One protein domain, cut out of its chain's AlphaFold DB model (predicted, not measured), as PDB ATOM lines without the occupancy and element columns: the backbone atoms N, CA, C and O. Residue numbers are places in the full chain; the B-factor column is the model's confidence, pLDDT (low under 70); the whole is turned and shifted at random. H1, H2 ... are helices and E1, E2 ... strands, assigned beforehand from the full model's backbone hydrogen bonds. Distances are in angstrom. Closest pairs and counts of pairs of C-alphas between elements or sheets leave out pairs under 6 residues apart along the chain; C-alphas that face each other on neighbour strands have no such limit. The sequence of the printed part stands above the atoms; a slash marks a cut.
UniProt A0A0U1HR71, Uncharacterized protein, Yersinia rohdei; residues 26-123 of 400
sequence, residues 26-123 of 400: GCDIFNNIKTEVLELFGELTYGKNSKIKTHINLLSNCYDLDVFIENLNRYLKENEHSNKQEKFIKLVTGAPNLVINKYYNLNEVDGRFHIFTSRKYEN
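AT A GLANCE: This is residues 26 to 123 of the 400 residues of an uncharacterized protein of Yersinia rohdei (UniProt A0A0U1HR71). Three helices, H1, H2 and H3, stand side by side as a small triangular bundle, each running opposite to the one before, and a two-stranded hairpin, E1 and E2, packs on H3 through E2. H4 crosses near the last residues of H1, and the short H5 packs on H1 just before the hairpin. The printed part has 98 residues with five named helices and then two named strands, H1 H2 H3 H4 H5 E1 E2; the sheet E1 - E2 is antiparallel, and the class is mostly helix. The whole is compact, with a radius of gyration of the C-alphas of 12.9 A and spans of 41 by 32 by 21 A.

HOW THE PARTS SIT: H1, residues 26 to 42, is the hub, touching three other helices. With residues 34 to 41 alone it touches H2, residues 52 to 60, in a helical hairpin at a shallow tilt of 19 degrees; the closest C-alphas, of Leu 38 and Ile 56, are 7.3 A apart. H2 touches H3, residues 65 to 78, in a second helical hairpin at 9 degrees, closest at the C-alphas of Leu 59 and Phe 68, 6.0 A. H1 and H3 are close but not clearly touching, with the C-alphas of Phe 30 and Leu 65 closest at 5.6 A. H4, residues 85 to 94, touches residues 40 to 41 of H1 at a steep tilt of 58 degrees; the closest C-alphas are those of Leu 40 and Phe 88, 6.9 A. H5, residues 100 to 103, only just touches residues 33 to 37 of H1, with 3 pairs of C-alphas within 8 A, closest at Ile 33 and Ile 100, 5.3 A. The strands E1, residues 104 to 109, and E2, residues 113 to 118, form a hairpin at 148 degrees, with N 107 and O 115 at 2.8 A and N 115 and O 107 at 2.9 A within hydrogen-bond range. H3 and E2 come closest at the C-alphas of Asn 73 and Ile 115, 5.4 A, while H3 and E1 are apart. Every O i to N i+4 pair is within hydrogen-bond range in H1, H2, H3 and H4; H5 is too short for such a pair.

IN THESE COORDINATES: H1 begins at C-alpha 26, (-23.015, 61.556, -22.193), and is 24.7 A long. H2 is 12.1 A, H3 19.8 A, H4 13.9 A and H5 5.6 A. E1 is 14.7 A, and E2, 16.7 A, ends at C-alpha 118, (-26.418, 48.363, -26.183).

THE WHOLE: The C-alphas of Lys 48 and Asn 123, the two farthest apart, are 43.3 A apart. The printed part has no cut, and no link is long. The mean pLDDT of the printed part is 73.4; 27 residues are under 70, among them residues 45 to 55, 109 to 113 and 119 to 123.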
ATOM      1  N   GLY A  26     -23.711  62.420 -21.231       46.75
ATOM      2  CA  GLY A  26     -23.015  61.556 -22.193       46.75
ATOM      3  C   GLY A  26     -21.493  61.465 -22.005       46.75
ATOM      4  O   GLY A  26     -20.911  60.408 -22.255       46.75
ATOM      5  N   CYS A  27     -20.838  62.541 -21.551       51.69
ATOM      6  CA  CYS A  27     -19.377  62.564 -21.409       51.69
ATOM      7  C   CYS A  27     -18.922  61.757 -20.185       51.69
ATOM      8  O   CYS A  27     -17.958  60.988 -20.255       51.69
ATOM      9  N   ASP A  28     -19.665  61.871 -19.084       65.06
ATOM     10  CA  ASP A  28     -19.374  61.148 -17.850       65.06
ATOM     11  C   ASP A  28     -19.610  59.642 -18.026       65.06
ATOM     12  O   ASP A  28     -18.804  58.834 -17.561       65.06
ATOM     13  N   ILE A  29     -20.650  59.231 -18.763       70.69
ATOM     14  CA  ILE A  29     -20.891  57.812 -19.086       70.69
ATOM     15  C   ILE A  29     -19.704  57.206 -19.846       70.69
ATOM     16  O   ILE A  29     -19.212  56.145 -19.452       70.69
ATOM     17  N   PHE A  30     -19.209  57.877 -20.893       77.12
ATOM     18  CA  PHE A  30     -18.070  57.386 -21.673       77.12
ATOM     19  C   PHE A  30     -16.805  57.236 -20.819       77.12
ATOM     20  O   PHE A  30     -16.192  56.167 -20.809       77.12
ATOM     21  N   ASN A  31     -16.431  58.279 -20.072       77.75
ATOM     22  CA  ASN A  31     -15.210  58.264 -19.264       77.75
ATOM     23  C   ASN A  31     -15.261  57.220 -18.139       77.75
ATOM     24  O   ASN A  31     -14.253  56.561 -17.877       77.75
ATOM     25  N   ASN A  32     -16.427  57.007 -17.521       80.50
ATOM     26  CA  ASN A  32     -16.614  55.949 -16.528       80.50
ATOM     27  C   ASN A  32     -16.474  54.543 -17.142       80.50
ATOM     28  O   ASN A  32     -15.672  53.755 -16.646       80.50
ATOM     29  N   ILE A  33     -17.172  54.243 -18.252       83.31
ATOM     30  CA  ILE A  33     -17.050  52.951 -18.965       83.31
ATOM     31  C   ILE A  33     -15.600  52.697 -19.393       83.31
ATOM     32  O   ILE A  33     -15.072  51.599 -19.208       83.31
ATOM     33  N   LYS A  34     -14.942  53.716 -19.954       85.25
ATOM     34  CA  LYS A  34     -13.560  53.631 -20.431       85.25
ATOM     35  C   LYS A  34     -12.580  53.315 -19.302       85.25
ATOM     36  O   LYS A  34     -11.717  52.458 -19.479       85.25
ATOM     37  N   THR A  35     -12.709  53.996 -18.165       83.00
ATOM     38  CA  THR A  35     -11.817  53.827 -17.006       83.00
ATOM     39  C   THR A  35     -11.975  52.431 -16.412       83.00
ATOM     40  O   THR A  35     -11.005  51.683 -16.336       83.00
ATOM     41  N   GLU A  36     -13.214  52.038 -16.116       86.50
ATOM     42  CA  GLU A  36     -13.584  50.728 -15.576       86.50
ATOM     43  C   GLU A  36     -13.080  49.562 -16.446       86.50
ATOM     44  O   GLU A  36     -12.435  48.636 -15.958       86.50
ATOM     45  N   VAL A  37     -13.299  49.622 -17.764       85.75
ATOM     46  CA  VAL A  37     -12.812  48.589 -18.691       85.75
ATOM     47  C   VAL A  37     -11.280  48.517 -18.704       85.75
ATOM     48  O   VAL A  37     -10.725  47.419 -18.748       85.75
ATOM     49  N   LEU A  38     -10.578  49.654 -18.639       83.69
ATOM     50  CA  LEU A  38      -9.111  49.690 -18.589       83.69
ATOM     51  C   LEU A  38      -8.549  49.156 -17.259       83.69
ATOM     52  O   LEU A  38      -7.488  48.528 -17.270       83.69
ATOM     53  N   GLU A  39      -9.266  49.318 -16.145       84.38
ATOM     54  CA  GLU A  39      -8.936  48.688 -14.859       84.38
ATOM     55  C   GLU A  39      -9.072  47.158 -14.934       84.38
ATOM     56  O   GLU A  39      -8.130  46.447 -14.575       84.38
ATOM     57  N   LEU A  40     -10.155  46.636 -15.530       85.31
ATOM     58  CA  LEU A  40     -10.308  45.193 -15.789       85.31
ATOM     59  C   LEU A  40      -9.219  44.641 -16.728       85.31
ATOM     60  O   LEU A  40      -8.767  43.504 -16.568       85.31
ATOM     61  N   PHE A  41      -8.742  45.439 -17.691       81.50
ATOM     62  CA  PHE A  41      -7.562  45.081 -18.486       81.50
ATOM     63  C   PHE A  41      -6.266  45.061 -17.660       81.50
ATOM     64  O   PHE A  41      -5.354  44.320 -18.029       81.50
ATOM     65  N   GLY A  42      -6.174  45.830 -16.572       73.38
ATOM     66  CA  GLY A  42      -5.028  45.878 -15.658       73.38
ATOM     67  C   GLY A  42      -4.859  44.619 -14.799       73.38
ATOM     68  O   GLY A  42      -3.727  44.206 -14.545       73.38
ATOM     69  N   GLU A  43      -5.955  43.956 -14.416       75.94
ATOM     70  CA  GLU A  43      -5.917  42.691 -13.657       75.94
ATOM     71  C   GLU A  43      -5.396  41.494 -14.481       75.94
ATOM     72  O   GLU A  43      -4.957  40.469 -13.947       75.94
ATOM     73  N   LEU A  44      -5.413  41.610 -15.809       74.62
ATOM     74  CA  LEU A  44      -4.966  40.569 -16.728       74.62
ATOM     75  C   LEU A  44      -3.445  40.629 -16.929       74.62
ATOM     76  O   LEU A  44      -2.904  41.524 -17.570       74.62
ATOM     77  N   THR A  45      -2.717  39.624 -16.444       61.72
ATOM     78  CA  THR A  45      -1.247  39.630 -16.513       61.72
ATOM     79  C   THR A  45      -0.688  39.505 -17.945       61.72
ATOM     80  O   THR A  45      -1.022  38.596 -18.723       61.72
ATOM     81  N   TYR A  46       0.235  40.410 -18.304       66.06
ATOM     82  CA  TYR A  46       0.870  40.486 -19.629       66.06
ATOM     83  C   TYR A  46       2.399  40.441 -19.579       66.06
ATOM     84  O   TYR A  46       3.038  41.095 -18.759       66.06
ATOM     85  N   GLY A  47       3.000  39.740 -20.544       54.81
ATOM     86  CA  GLY A  47       4.411  39.923 -20.889       54.81
ATOM     87  C   GLY A  47       4.617  41.189 -21.730       54.81
ATOM     88  O   GLY A  47       3.726  41.577 -22.492       54.81
ATOM     89  N   LYS A  48       5.808  41.801 -21.631       50.62
ATOM     90  CA  LYS A  48       6.147  43.124 -22.210       50.62
ATOM     91  C   LYS A  48       5.786  43.318 -23.697       50.62
ATOM     92  O   LYS A  48       5.506  44.449 -24.088       50.62
ATOM     93  N   ASN A  49       5.747  42.239 -24.487       53.53
ATOM     94  CA  ASN A  49       5.565  42.262 -25.946       53.53
ATOM     95  C   ASN A  49       4.220  41.653 -26.422       53.53
ATOM     96  O   ASN A  49       4.122  41.205 -27.561       53.53
ATOM     97  N   SER A  50       3.188  41.551 -25.571       60.66
ATOM     98  CA  SER A  50       1.923  40.902 -25.975       60.66
ATOM     99  C   SER A  50       1.041  41.776 -26.889       60.66
ATOM    100  O   SER A  50       0.920  42.979 -26.660       60.66
ATOM    101  N   LYS A  51       0.342  41.155 -27.860       59.62
ATOM    102  CA  LYS A  51      -0.636  41.806 -28.771       59.62
ATOM    103  C   LYS A  51      -1.742  42.600 -28.054       59.62
ATOM    104  O   LYS A  51      -2.360  43.486 -28.640       59.62
ATOM    105  N   ILE A  52      -1.997  42.286 -26.786       62.81
ATOM    106  CA  ILE A  52      -3.038  42.928 -25.978       62.81
ATOM    107  C   ILE A  52      -2.599  44.338 -25.549       62.81
ATOM    108  O   ILE A  52      -3.440  45.216 -25.408       62.81
ATOM    109  N   LYS A  53      -1.288  44.626 -25.487       64.62
ATOM    110  CA  LYS A  53      -0.794  46.000 -25.293       64.62
ATOM    111  C   LYS A  53      -1.214  46.926 -26.443       64.62
ATOM    112  O   LYS A  53      -1.523  48.086 -26.201       64.62
ATOM    113  N   THR A  54      -1.286  46.417 -27.675       68.50
ATOM    114  CA  THR A  54      -1.809  47.172 -28.827       68.50
ATOM    115  C   THR A  54      -3.293  47.493 -28.651       68.50
ATOM    116  O   THR A  54      -3.695  48.630 -28.867       68.50
ATOM    117  N   HIS A  55      -4.089  46.525 -28.188       69.06
ATOM    118  CA  HIS A  55      -5.517  46.711 -27.913       69.06
ATOM    119  C   HIS A  55      -5.767  47.711 -26.775       69.06
ATOM    120  O   HIS A  55      -6.568  48.625 -26.934       69.06
ATOM    121  N   ILE A  56      -5.024  47.604 -25.670       70.81
ATOM    122  CA  ILE A  56      -5.093  48.559 -24.555       70.81
ATOM    123  C   ILE A  56      -4.695  49.964 -25.022       70.81
ATOM    124  O   ILE A  56      -5.395  50.919 -24.716       70.81
ATOM    125  N   ASN A  57      -3.639  50.108 -25.832       70.81
ATOM    126  CA  ASN A  57      -3.269  51.406 -26.406       70.81
ATOM    127  C   ASN A  57      -4.374  51.995 -27.310       70.81
ATOM    128  O   ASN A  57      -4.593  53.203 -27.276       70.81
ATOM    129  N   LEU A  58      -5.066  51.171 -28.108       73.12
ATOM    130  CA  LEU A  58      -6.191  51.614 -28.947       73.12
ATOM    131  C   LEU A  58      -7.385  52.079 -28.097       73.12
ATOM    132  O   LEU A  58      -7.942  53.142 -28.359       73.12
ATOM    133  N   LEU A  59      -7.732  51.328 -27.049       75.00
ATOM    134  CA  LEU A  59      -8.813  51.659 -26.114       75.00
ATOM    135  C   LEU A  59      -8.501  52.926 -25.296       75.00
ATOM    136  O   LEU A  59      -9.331  53.831 -25.215       75.00
ATOM    137  N   SER A  60      -7.284  53.048 -24.757       73.44
ATOM    138  CA  SER A  60      -6.827  54.235 -24.016       73.44
ATOM    139  C   SER A  60      -6.834  55.511 -24.861       73.44
ATOM    140  O   SER A  60      -7.166  56.578 -24.346       73.44
ATOM    141  N   ASN A  61      -6.528  55.410 -26.158       74.62
ATOM    142  CA  ASN A  61      -6.485  56.547 -27.082       74.62
ATOM    143  C   ASN A  61      -7.828  56.842 -27.776       74.62
ATOM    144  O   ASN A  61      -7.881  57.711 -28.644       74.62
ATOM    145  N   CYS A  62      -8.908  56.137 -27.427       74.06
ATOM    146  CA  CYS A  62     -10.233  56.409 -27.975       74.06
ATOM    147  C   CYS A  62     -10.900  57.608 -27.273       74.06
ATOM    148  O   CYS A  62     -10.737  57.783 -26.063       74.06
ATOM    149  N   TYR A  63     -11.673  58.405 -28.016       72.94
ATOM    150  CA  TYR A  63     -12.406  59.583 -27.517       72.94
ATOM    151  C   TYR A  63     -13.921  59.507 -27.768       72.94
ATOM    152  O   TYR A  63     -14.636  60.456 -27.464       72.94
ATOM    153  N   ASP A  64     -14.393  58.388 -28.316       74.31
ATOM    154  CA  ASP A  64     -15.787  58.136 -28.672       74.31
ATOM    155  C   ASP A  64     -16.250  56.801 -28.064       74.31
ATOM    156  O   ASP A  64     -15.463  55.856 -27.964       74.31
ATOM    157  N   LEU A  65     -17.511  56.727 -27.630       71.50
ATOM    158  CA  LEU A  65     -18.046  55.562 -26.920       71.50
ATOM    159  C   LEU A  65     -18.326  54.376 -27.849       71.50
ATOM    160  O   LEU A  65     -17.998  53.244 -27.493       71.50
ATOM    161  N   ASP A  66     -18.887  54.609 -29.033       68.25
ATOM    162  CA  ASP A  66     -19.247  53.522 -29.940       68.25
ATOM    163  C   ASP A  66     -17.983  52.926 -30.574       68.25
ATOM    164  O   ASP A  66     -17.796  51.708 -30.549       68.25
ATOM    165  N   VAL A  67     -17.020  53.765 -30.972       69.62
ATOM    166  CA  VAL A  67     -15.683  53.322 -31.407       69.62
ATOM    167  C   VAL A  67     -14.938  52.592 -30.276       69.62
ATOM    168  O   VAL A  67     -14.194  51.640 -30.537       69.62
ATOM    169  N   PHE A  68     -15.124  52.966 -29.006       77.75
ATOM    170  CA  PHE A  68     -14.538  52.232 -27.879       77.75
ATOM    171  C   PHE A  68     -15.147  50.828 -27.730       77.75
ATOM    172  O   PHE A  68     -14.405  49.849 -27.613       77.75
ATOM    173  N   ILE A  69     -16.476  50.707 -27.805       80.88
ATOM    174  CA  ILE A  69     -17.184  49.421 -27.729       80.88
ATOM    175  C   ILE A  69     -16.883  48.537 -28.952       80.88
ATOM    176  O   ILE A  69     -16.692  47.330 -28.797       80.88
ATOM    177  N   GLU A  70     -16.722  49.105 -30.151       73.12
ATOM    178  CA  GLU A  70     -16.227  48.376 -31.326       73.12
ATOM    179  C   GLU A  70     -14.827  47.793 -31.105       73.12
ATOM    180  O   GLU A  70     -14.592  46.618 -31.393       73.12
ATOM    181  N   ASN A  71     -13.885  48.587 -30.583       75.56
ATOM    182  CA  ASN A  71     -12.529  48.116 -30.289       75.56
ATOM    183  C   ASN A  71     -12.521  47.050 -29.173       75.56
ATOM    184  O   ASN A  71     -11.714  46.119 -29.219       75.56
ATOM    185  N   LEU A  72     -13.442  47.138 -28.208       82.94
ATOM    186  CA  LEU A  72     -13.620  46.143 -27.148       82.94
ATOM    187  C   LEU A  72     -14.191  44.822 -27.691       82.94
ATOM    188  O   LEU A  72     -13.667  43.747 -27.393       82.94
ATOM    189  N   ASN A  73     -15.195  44.892 -28.565       80.88
ATOM    190  CA  ASN A  73     -15.736  43.733 -29.278       80.88
ATOM    191  C   ASN A  73     -14.702  43.112 -30.233       80.88
ATOM    192  O   ASN A  73     -14.627  41.887 -30.358       80.88
ATOM    193  N   ARG A  74     -13.843  43.931 -30.855       78.44
ATOM    194  CA  ARG A  74     -12.706  43.464 -31.661       78.44
ATOM    195  C   ARG A  74     -11.685  42.711 -30.810       78.44
ATOM    196  O   ARG A  74     -11.297  41.615 -31.201       78.44
ATOM    197  N   TYR A  75     -11.335  43.219 -29.622       81.50
ATOM    198  CA  TYR A  75     -10.507  42.484 -28.659       81.50
ATOM    199  C   TYR A  75     -11.121  41.121 -28.303       81.50
ATOM    200  O   TYR A  75     -10.427  40.104 -28.381       81.50
ATOM    201  N   LEU A  76     -12.413  41.089 -27.950       81.12
ATOM    202  CA  LEU A  76     -13.111  39.851 -27.586       81.12
ATOM    203  C   LEU A  76     -13.094  38.822 -28.724       81.12
ATOM    204  O   LEU A  76     -12.918  37.637 -28.450       81.12
ATOM    205  N   LYS A  77     -13.215  39.263 -29.982       75.62
ATOM    206  CA  LYS A  77     -13.167  38.396 -31.169       75.62
ATOM    207  C   LYS A  77     -11.747  37.950 -31.540       75.62
ATOM    208  O   LYS A  77     -11.530  36.776 -31.809       75.62
ATOM    209  N   GLU A  78     -10.756  38.842 -31.523       76.75
ATOM    210  CA  GLU A  78      -9.356  38.503 -31.849       76.75
ATOM    211  C   GLU A  78      -8.679  37.589 -30.810       76.75
ATOM    212  O   GLU A  78      -7.607  37.039 -31.071       76.75
ATOM    213  N   ASN A  79      -9.280  37.435 -29.627       73.69
ATOM    214  CA  ASN A  79      -8.753  36.638 -28.518       73.69
ATOM    215  C   ASN A  79      -9.695  35.475 -28.137       73.69
ATOM    216  O   ASN A  79      -9.621  34.982 -27.009       73.69
ATOM    217  N   GLU A  80     -10.562  35.042 -29.062       75.06
ATOM    218  CA  GLU A  80     -11.483  33.905 -28.916       75.06
ATOM    219  C   GLU A  80     -10.780  32.637 -28.388       75.06
ATOM    220  O   GLU A  80      -9.649  32.326 -28.769       75.06
ATOM    221  N   HIS A  81     -11.433  31.944 -27.449       69.50
ATOM    222  CA  HIS A  81     -10.924  30.759 -26.738       69.50
ATOM    223  C   HIS A  81      -9.581  30.953 -26.001       69.50
ATOM    224  O   HIS A  81      -8.901  29.983 -25.663       69.50
ATOM    225  N   SER A  82      -9.168  32.194 -25.720       78.94
ATOM    226  CA  SER A  82      -7.974  32.445 -24.910       78.94
ATOM    227  C   SER A  82      -8.297  32.519 -23.414       78.94
ATOM    228  O   SER A  82      -9.228  33.205 -22.990       78.94
ATOM    229  N   ASN A  83      -7.399  31.970 -22.586       77.50
ATOM    230  CA  ASN A  83      -7.397  32.096 -21.115       77.50
ATOM    231  C   ASN A  83      -7.381  33.556 -20.587       77.50
ATOM    232  O   ASN A  83      -7.299  33.771 -19.376       77.50
ATOM    233  N   LYS A  84      -7.364  34.565 -21.469       75.88
ATOM    234  CA  LYS A  84      -7.388  35.999 -21.146       75.88
ATOM    235  C   LYS A  84      -8.732  36.628 -21.497       75.88
ATOM    236  O   LYS A  84      -9.286  37.308 -20.644       75.88
ATOM    237  N   GLN A  85      -9.279  36.317 -22.673       82.50
ATOM    238  CA  GLN A  85     -10.661  36.638 -23.034       82.50
ATOM    239  C   GLN A  85     -11.630  36.001 -22.029       82.50
ATOM    240  O   GLN A  85     -12.455  36.705 -21.458       82.50
ATOM    241  N   GLU A  86     -11.451  34.716 -21.693       81.62
ATOM    242  CA  GLU A  86     -12.230  34.053 -20.637       81.62
ATOM    243  C   GLU A  86     -12.156  34.774 -19.287       81.62
ATOM    244  O   GLU A  86     -13.162  34.894 -18.593       81.62
ATOM    245  N   LYS A  87     -10.963  35.234 -18.883       84.44
ATOM    246  CA  LYS A  87     -10.793  35.961 -17.620       84.44
ATOM    247  C   LYS A  87     -11.476  37.322 -17.669       84.44
ATOM    248  O   LYS A  87     -12.157  37.661 -16.715       84.44
ATOM    249  N   PHE A  88     -11.349  38.055 -18.775       86.88
ATOM    250  CA  PHE A  88     -12.052  39.322 -18.970       86.88
ATOM    251  C   PHE A  88     -13.575  39.133 -18.874       86.88
ATOM    252  O   PHE A  88     -14.234  39.824 -18.106       86.88
ATOM    253  N   ILE A  89     -14.120  38.127 -19.568       85.88
ATOM    254  CA  ILE A  89     -15.541  37.751 -19.506       85.88
ATOM    255  C   ILE A  89     -15.958  37.405 -18.068       85.88
ATOM    256  O   ILE A  89     -16.992  37.882 -17.603       85.88
ATOM    257  N   LYS A  90     -15.156  36.621 -17.336       86.06
ATOM    258  CA  LYS A  90     -15.407  36.253 -15.927       86.06
ATOM    259  C   LYS A  90     -15.335  37.451 -14.967       86.06
ATOM    260  O   LYS A  90     -16.098  37.481 -14.008       86.06
ATOM    261  N   LEU A  91     -14.484  38.447 -15.228       86.25
ATOM    262  CA  LEU A  91     -14.445  39.698 -14.457       86.25
ATOM    263  C   LEU A  91     -15.691  40.558 -14.720       86.25
ATOM    264  O   LEU A  91     -16.363  40.969 -13.777       86.25
ATOM    265  N   VAL A  92     -16.052  40.759 -15.993       86.69
ATOM    266  CA  VAL A  92     -17.249  41.523 -16.384       86.69
ATOM    267  C   VAL A  92     -18.532  40.875 -15.854       86.69
ATOM    268  O   VAL A  92     -19.391  41.567 -15.316       86.69
ATOM    269  N   THR A  93     -18.679  39.554 -15.975       83.56
ATOM    270  CA  THR A  93     -19.877  38.838 -15.494       83.56
ATOM    271  C   THR A  93     -19.904  38.675 -13.973       83.56
ATOM    272  O   THR A  93     -20.982  38.699 -13.381       83.56
ATOM    273  N   GLY A  94     -18.743  38.571 -13.317       81.19
ATOM    274  CA  GLY A  94     -18.635  38.502 -11.856       81.19
ATOM    275  C   GLY A  94     -18.977  39.811 -11.137       81.19
ATOM    276  O   GLY A  94     -19.287  39.787  -9.946       81.19
ATOM    277  N   ALA A  95     -18.965  40.944 -11.848       81.75
ATOM    278  CA  ALA A  95     -19.272  42.268 -11.315       81.75
ATOM    279  C   ALA A  95     -20.513  42.888 -12.010       81.75
ATOM    280  O   ALA A  95     -20.399  43.772 -12.862       81.75
ATOM    281  N   PRO A  96     -21.746  42.497 -11.636       73.69
ATOM    282  CA  PRO A  96     -22.968  42.994 -12.285       73.69
ATOM    283  C   PRO A  96     -23.213  44.507 -12.106       73.69
ATOM    284  O   PRO A  96     -23.987  45.094 -12.856       73.69
ATOM    285  N   ASN A  97     -22.543  45.152 -11.143       77.38
ATOM    286  CA  ASN A  97     -22.698  46.580 -10.832       77.38
ATOM    287  C   ASN A  97     -21.848  47.526 -11.706       77.38
ATOM    288  O   ASN A  97     -21.984  48.749 -11.560       77.38
ATOM    289  N   LEU A  98     -20.987  46.980 -12.576       81.75
ATOM    290  CA  LEU A  98     -20.140  47.740 -13.502       81.75
ATOM    291  C   LEU A  98     -20.973  48.719 -14.351       81.75
ATOM    292  O   LEU A  98     -22.103  48.429 -14.744       81.75
ATOM    293  N   VAL A  99     -20.421  49.892 -14.644       82.44
ATOM    294  CA  VAL A  99     -21.019  50.930 -15.488       82.44
ATOM    295  C   VAL A  99     -21.246  50.422 -16.910       82.44
ATOM    296  O   VAL A  99     -22.329  50.651 -17.447       82.44
ATOM    297  N   ILE A 100     -20.320  49.656 -17.500       81.75
ATOM    298  CA  ILE A 100     -20.555  49.035 -18.814       81.75
ATOM    299  C   ILE A 100     -21.782  48.109 -18.788       81.75
ATOM    300  O   ILE A 100     -22.638  48.208 -19.666       81.75
ATOM    301  N   ASN A 101     -21.950  47.333 -17.712       82.00
ATOM    302  CA  ASN A 101     -23.095  46.442 -17.488       82.00
ATOM    303  C   ASN A 101     -24.412  47.181 -17.172       82.00
ATOM    304  O   ASN A 101     -25.446  46.531 -17.011       82.00
ATOM    305  N   LYS A 102     -24.425  48.520 -17.074       80.75
ATOM    306  CA  LYS A 102     -25.663  49.324 -16.991       80.75
ATOM    307  C   LYS A 102     -26.195  49.688 -18.373       80.75
ATOM    308  O   LYS A 102     -27.411  49.730 -18.549       80.75
ATOM    309  N   TYR A 103     -25.303  49.895 -19.344       77.12
ATOM    310  CA  TYR A 103     -25.632  50.396 -20.685       77.12
ATOM    311  C   TYR A 103     -25.521  49.343 -21.797       77.12
ATOM    312  O   TYR A 103     -26.151  49.498 -22.845       77.12
ATOM    313  N   TYR A 104     -24.772  48.261 -21.570       79.00
ATOM    314  CA  TYR A 104     -24.540  47.188 -22.535       79.00
ATOM    315  C   TYR A 104     -24.736  45.807 -21.890       79.00
ATOM    316  O   TYR A 104     -24.398  45.600 -20.726       79.00
ATOM    317  N   ASN A 105     -25.254  44.851 -22.662       79.06
ATOM    318  CA  ASN A 105     -25.253  43.428 -22.329       79.06
ATOM    319  C   ASN A 105     -24.081  42.733 -23.023       79.06
ATOM    320  O   ASN A 105     -23.926  42.860 -24.243       79.06
ATOM    321  N   LEU A 106     -23.284  41.989 -22.250       83.12
ATOM    322  CA  LEU A 106     -22.290  41.048 -22.765       83.12
ATOM    323  C   LEU A 106     -23.004  39.744 -23.146       83.12
ATOM    324  O   LEU A 106     -23.253  38.894 -22.294       83.12
ATOM    325  N   ASN A 107     -23.348  39.619 -24.422       78.19
ATOM    326  CA  ASN A 107     -24.113  38.506 -24.969       78.19
ATOM    327  C   ASN A 107     -23.191  37.488 -25.656       78.19
ATOM    328  O   ASN A 107     -22.282  37.862 -26.404       78.19
ATOM    329  N   GLU A 108     -23.443  36.200 -25.424       73.44
ATOM    330  CA  GLU A 108     -22.826  35.101 -26.169       73.44
ATOM    331  C   GLU A 108     -23.520  34.929 -27.531       73.44
ATOM    332  O   GLU A 108     -24.742  35.022 -27.641       73.44
ATOM    333  N   VAL A 109     -22.733  34.688 -28.579       62.44
ATOM    334  CA  VAL A 109     -23.197  34.525 -29.960       62.44
ATOM    335  C   VAL A 109     -22.755  33.161 -30.484       62.44
ATOM    336  O   VAL A 109     -21.589  32.777 -30.359       62.44
ATOM    337  N   ASP A 110     -23.717  32.425 -31.043       56.41
ATOM    338  CA  ASP A 110     -23.579  31.105 -31.679       56.41
ATOM    339  C   ASP A 110     -22.853  30.029 -30.836       56.41
ATOM    340  O   ASP A 110     -22.352  29.040 -31.385       56.41
ATOM    341  N   GLY A 111     -22.801  30.224 -29.510       56.50
ATOM    342  CA  GLY A 111     -22.113  29.366 -28.536       56.50
ATOM    343  C   GLY A 111     -20.582  29.403 -28.627       56.50
ATOM    344  O   GLY A 111     -19.944  28.367 -28.428       56.50
ATOM    345  N   ARG A 112     -19.988  30.528 -29.067       56.00
ATOM    346  CA  ARG A 112     -18.550  30.611 -29.413       56.00
ATOM    347  C   ARG A 112     -17.846  31.867 -28.905       56.00
ATOM    348  O   ARG A 112     -16.833  31.761 -28.215       56.00
ATOM    349  N   PHE A 113     -18.385  33.048 -29.212       66.56
ATOM    350  CA  PHE A 113     -17.769  34.335 -28.870       66.56
ATOM    351  C   PHE A 113     -18.749  35.267 -28.159       66.56
ATOM    352  O   PHE A 113     -19.962  35.136 -28.286       66.56
ATOM    353  N   HIS A 114     -18.213  36.207 -27.382       75.94
ATOM    354  CA  HIS A 114     -18.994  37.166 -26.600       75.94
ATOM    355  C   HIS A 114     -18.834  38.581 -27.173       75.94
ATOM    356  O   HIS A 114     -17.737  38.943 -27.605       75.94
ATOM    357  N   ILE A 115     -19.900  39.387 -27.152       80.56
ATOM    358  CA  ILE A 115     -19.895  40.804 -27.562       80.56
ATOM    359  C   ILE A 115     -20.757  41.669 -26.639       80.56
ATOM    360  O   ILE A 115     -21.799  41.233 -26.154       80.56
ATOM    361  N   PHE A 116     -20.364  42.923 -26.445       81.19
ATOM    362  CA  PHE A 116     -21.214  43.956 -25.863       81.19
ATOM    363  C   PHE A 116     -22.199  44.500 -26.900       81.19
ATOM    364  O   PHE A 116     -21.820  44.833 -28.025       81.19
ATOM    365  N   THR A 117     -23.462  44.630 -26.497       75.06
ATOM    366  CA  THR A 117     -24.577  45.167 -27.297       75.06
ATOM    367  C   THR A 117     -25.386  46.150 -26.447       75.06
ATOM    368  O   THR A 117     -25.557  45.914 -25.255       75.06
ATOM    369  N   SER A 118     -25.817  47.292 -27.000       74.12
ATOM    370  CA  SER A 118     -26.418  48.363 -26.183       74.12
ATOM    371  C   SER A 118     -27.859  48.052 -25.776       74.12
ATOM    372  O   SER A 118     -28.708  47.782 -26.624       74.12
ATOM    373  N   ARG A 119     -28.157  48.204 -24.480       66.44
ATOM    374  CA  ARG A 119     -29.489  47.985 -23.893       66.44
ATOM    375  C   ARG A 119     -30.569  48.936 -24.407       66.44
ATOM    376  O   ARG A 119     -31.749  48.637 -24.258       66.44
ATOM    377  N   LYS A 120     -30.199  50.063 -25.031       56.47
ATOM    378  CA  LYS A 120     -31.179  50.978 -25.643       56.47
ATOM    379  C   LYS A 120     -32.051  50.280 -26.696       56.47
ATOM    380  O   LYS A 120     -33.225  50.611 -26.792       56.47
ATOM    381  N   TYR A 121     -31.508  49.293 -27.411       43.97
ATOM    382  CA  TYR A 121     -32.210  48.583 -28.485       43.97
ATOM    383  C   TYR A 121     -33.083  47.405 -28.012       43.97
ATOM    384  O   TYR A 121     -33.839  46.859 -28.807       43.97
ATOM    385  N   GLU A 122     -33.026  47.007 -26.736       42.44
ATOM    386  CA  GLU A 122     -33.877  45.919 -26.219       42.44
ATOM    387  C   GLU A 122     -35.300  46.404 -25.887       42.44
ATOM    388  O   GLU A 122     -36.261  45.652 -26.040       42.44
ATOM    389  N   ASN A 123     -35.461  47.677 -25.503       36.47
ATOM    390  CA  ASN A 123     -36.754  48.238 -25.090       36.47
ATOM    391  C   ASN A 123     -37.713  48.571 -26.249       36.47
ATOM    392  O   ASN A 123     -38.900  48.772 -25.995       36.47
TER     393      ASN A 123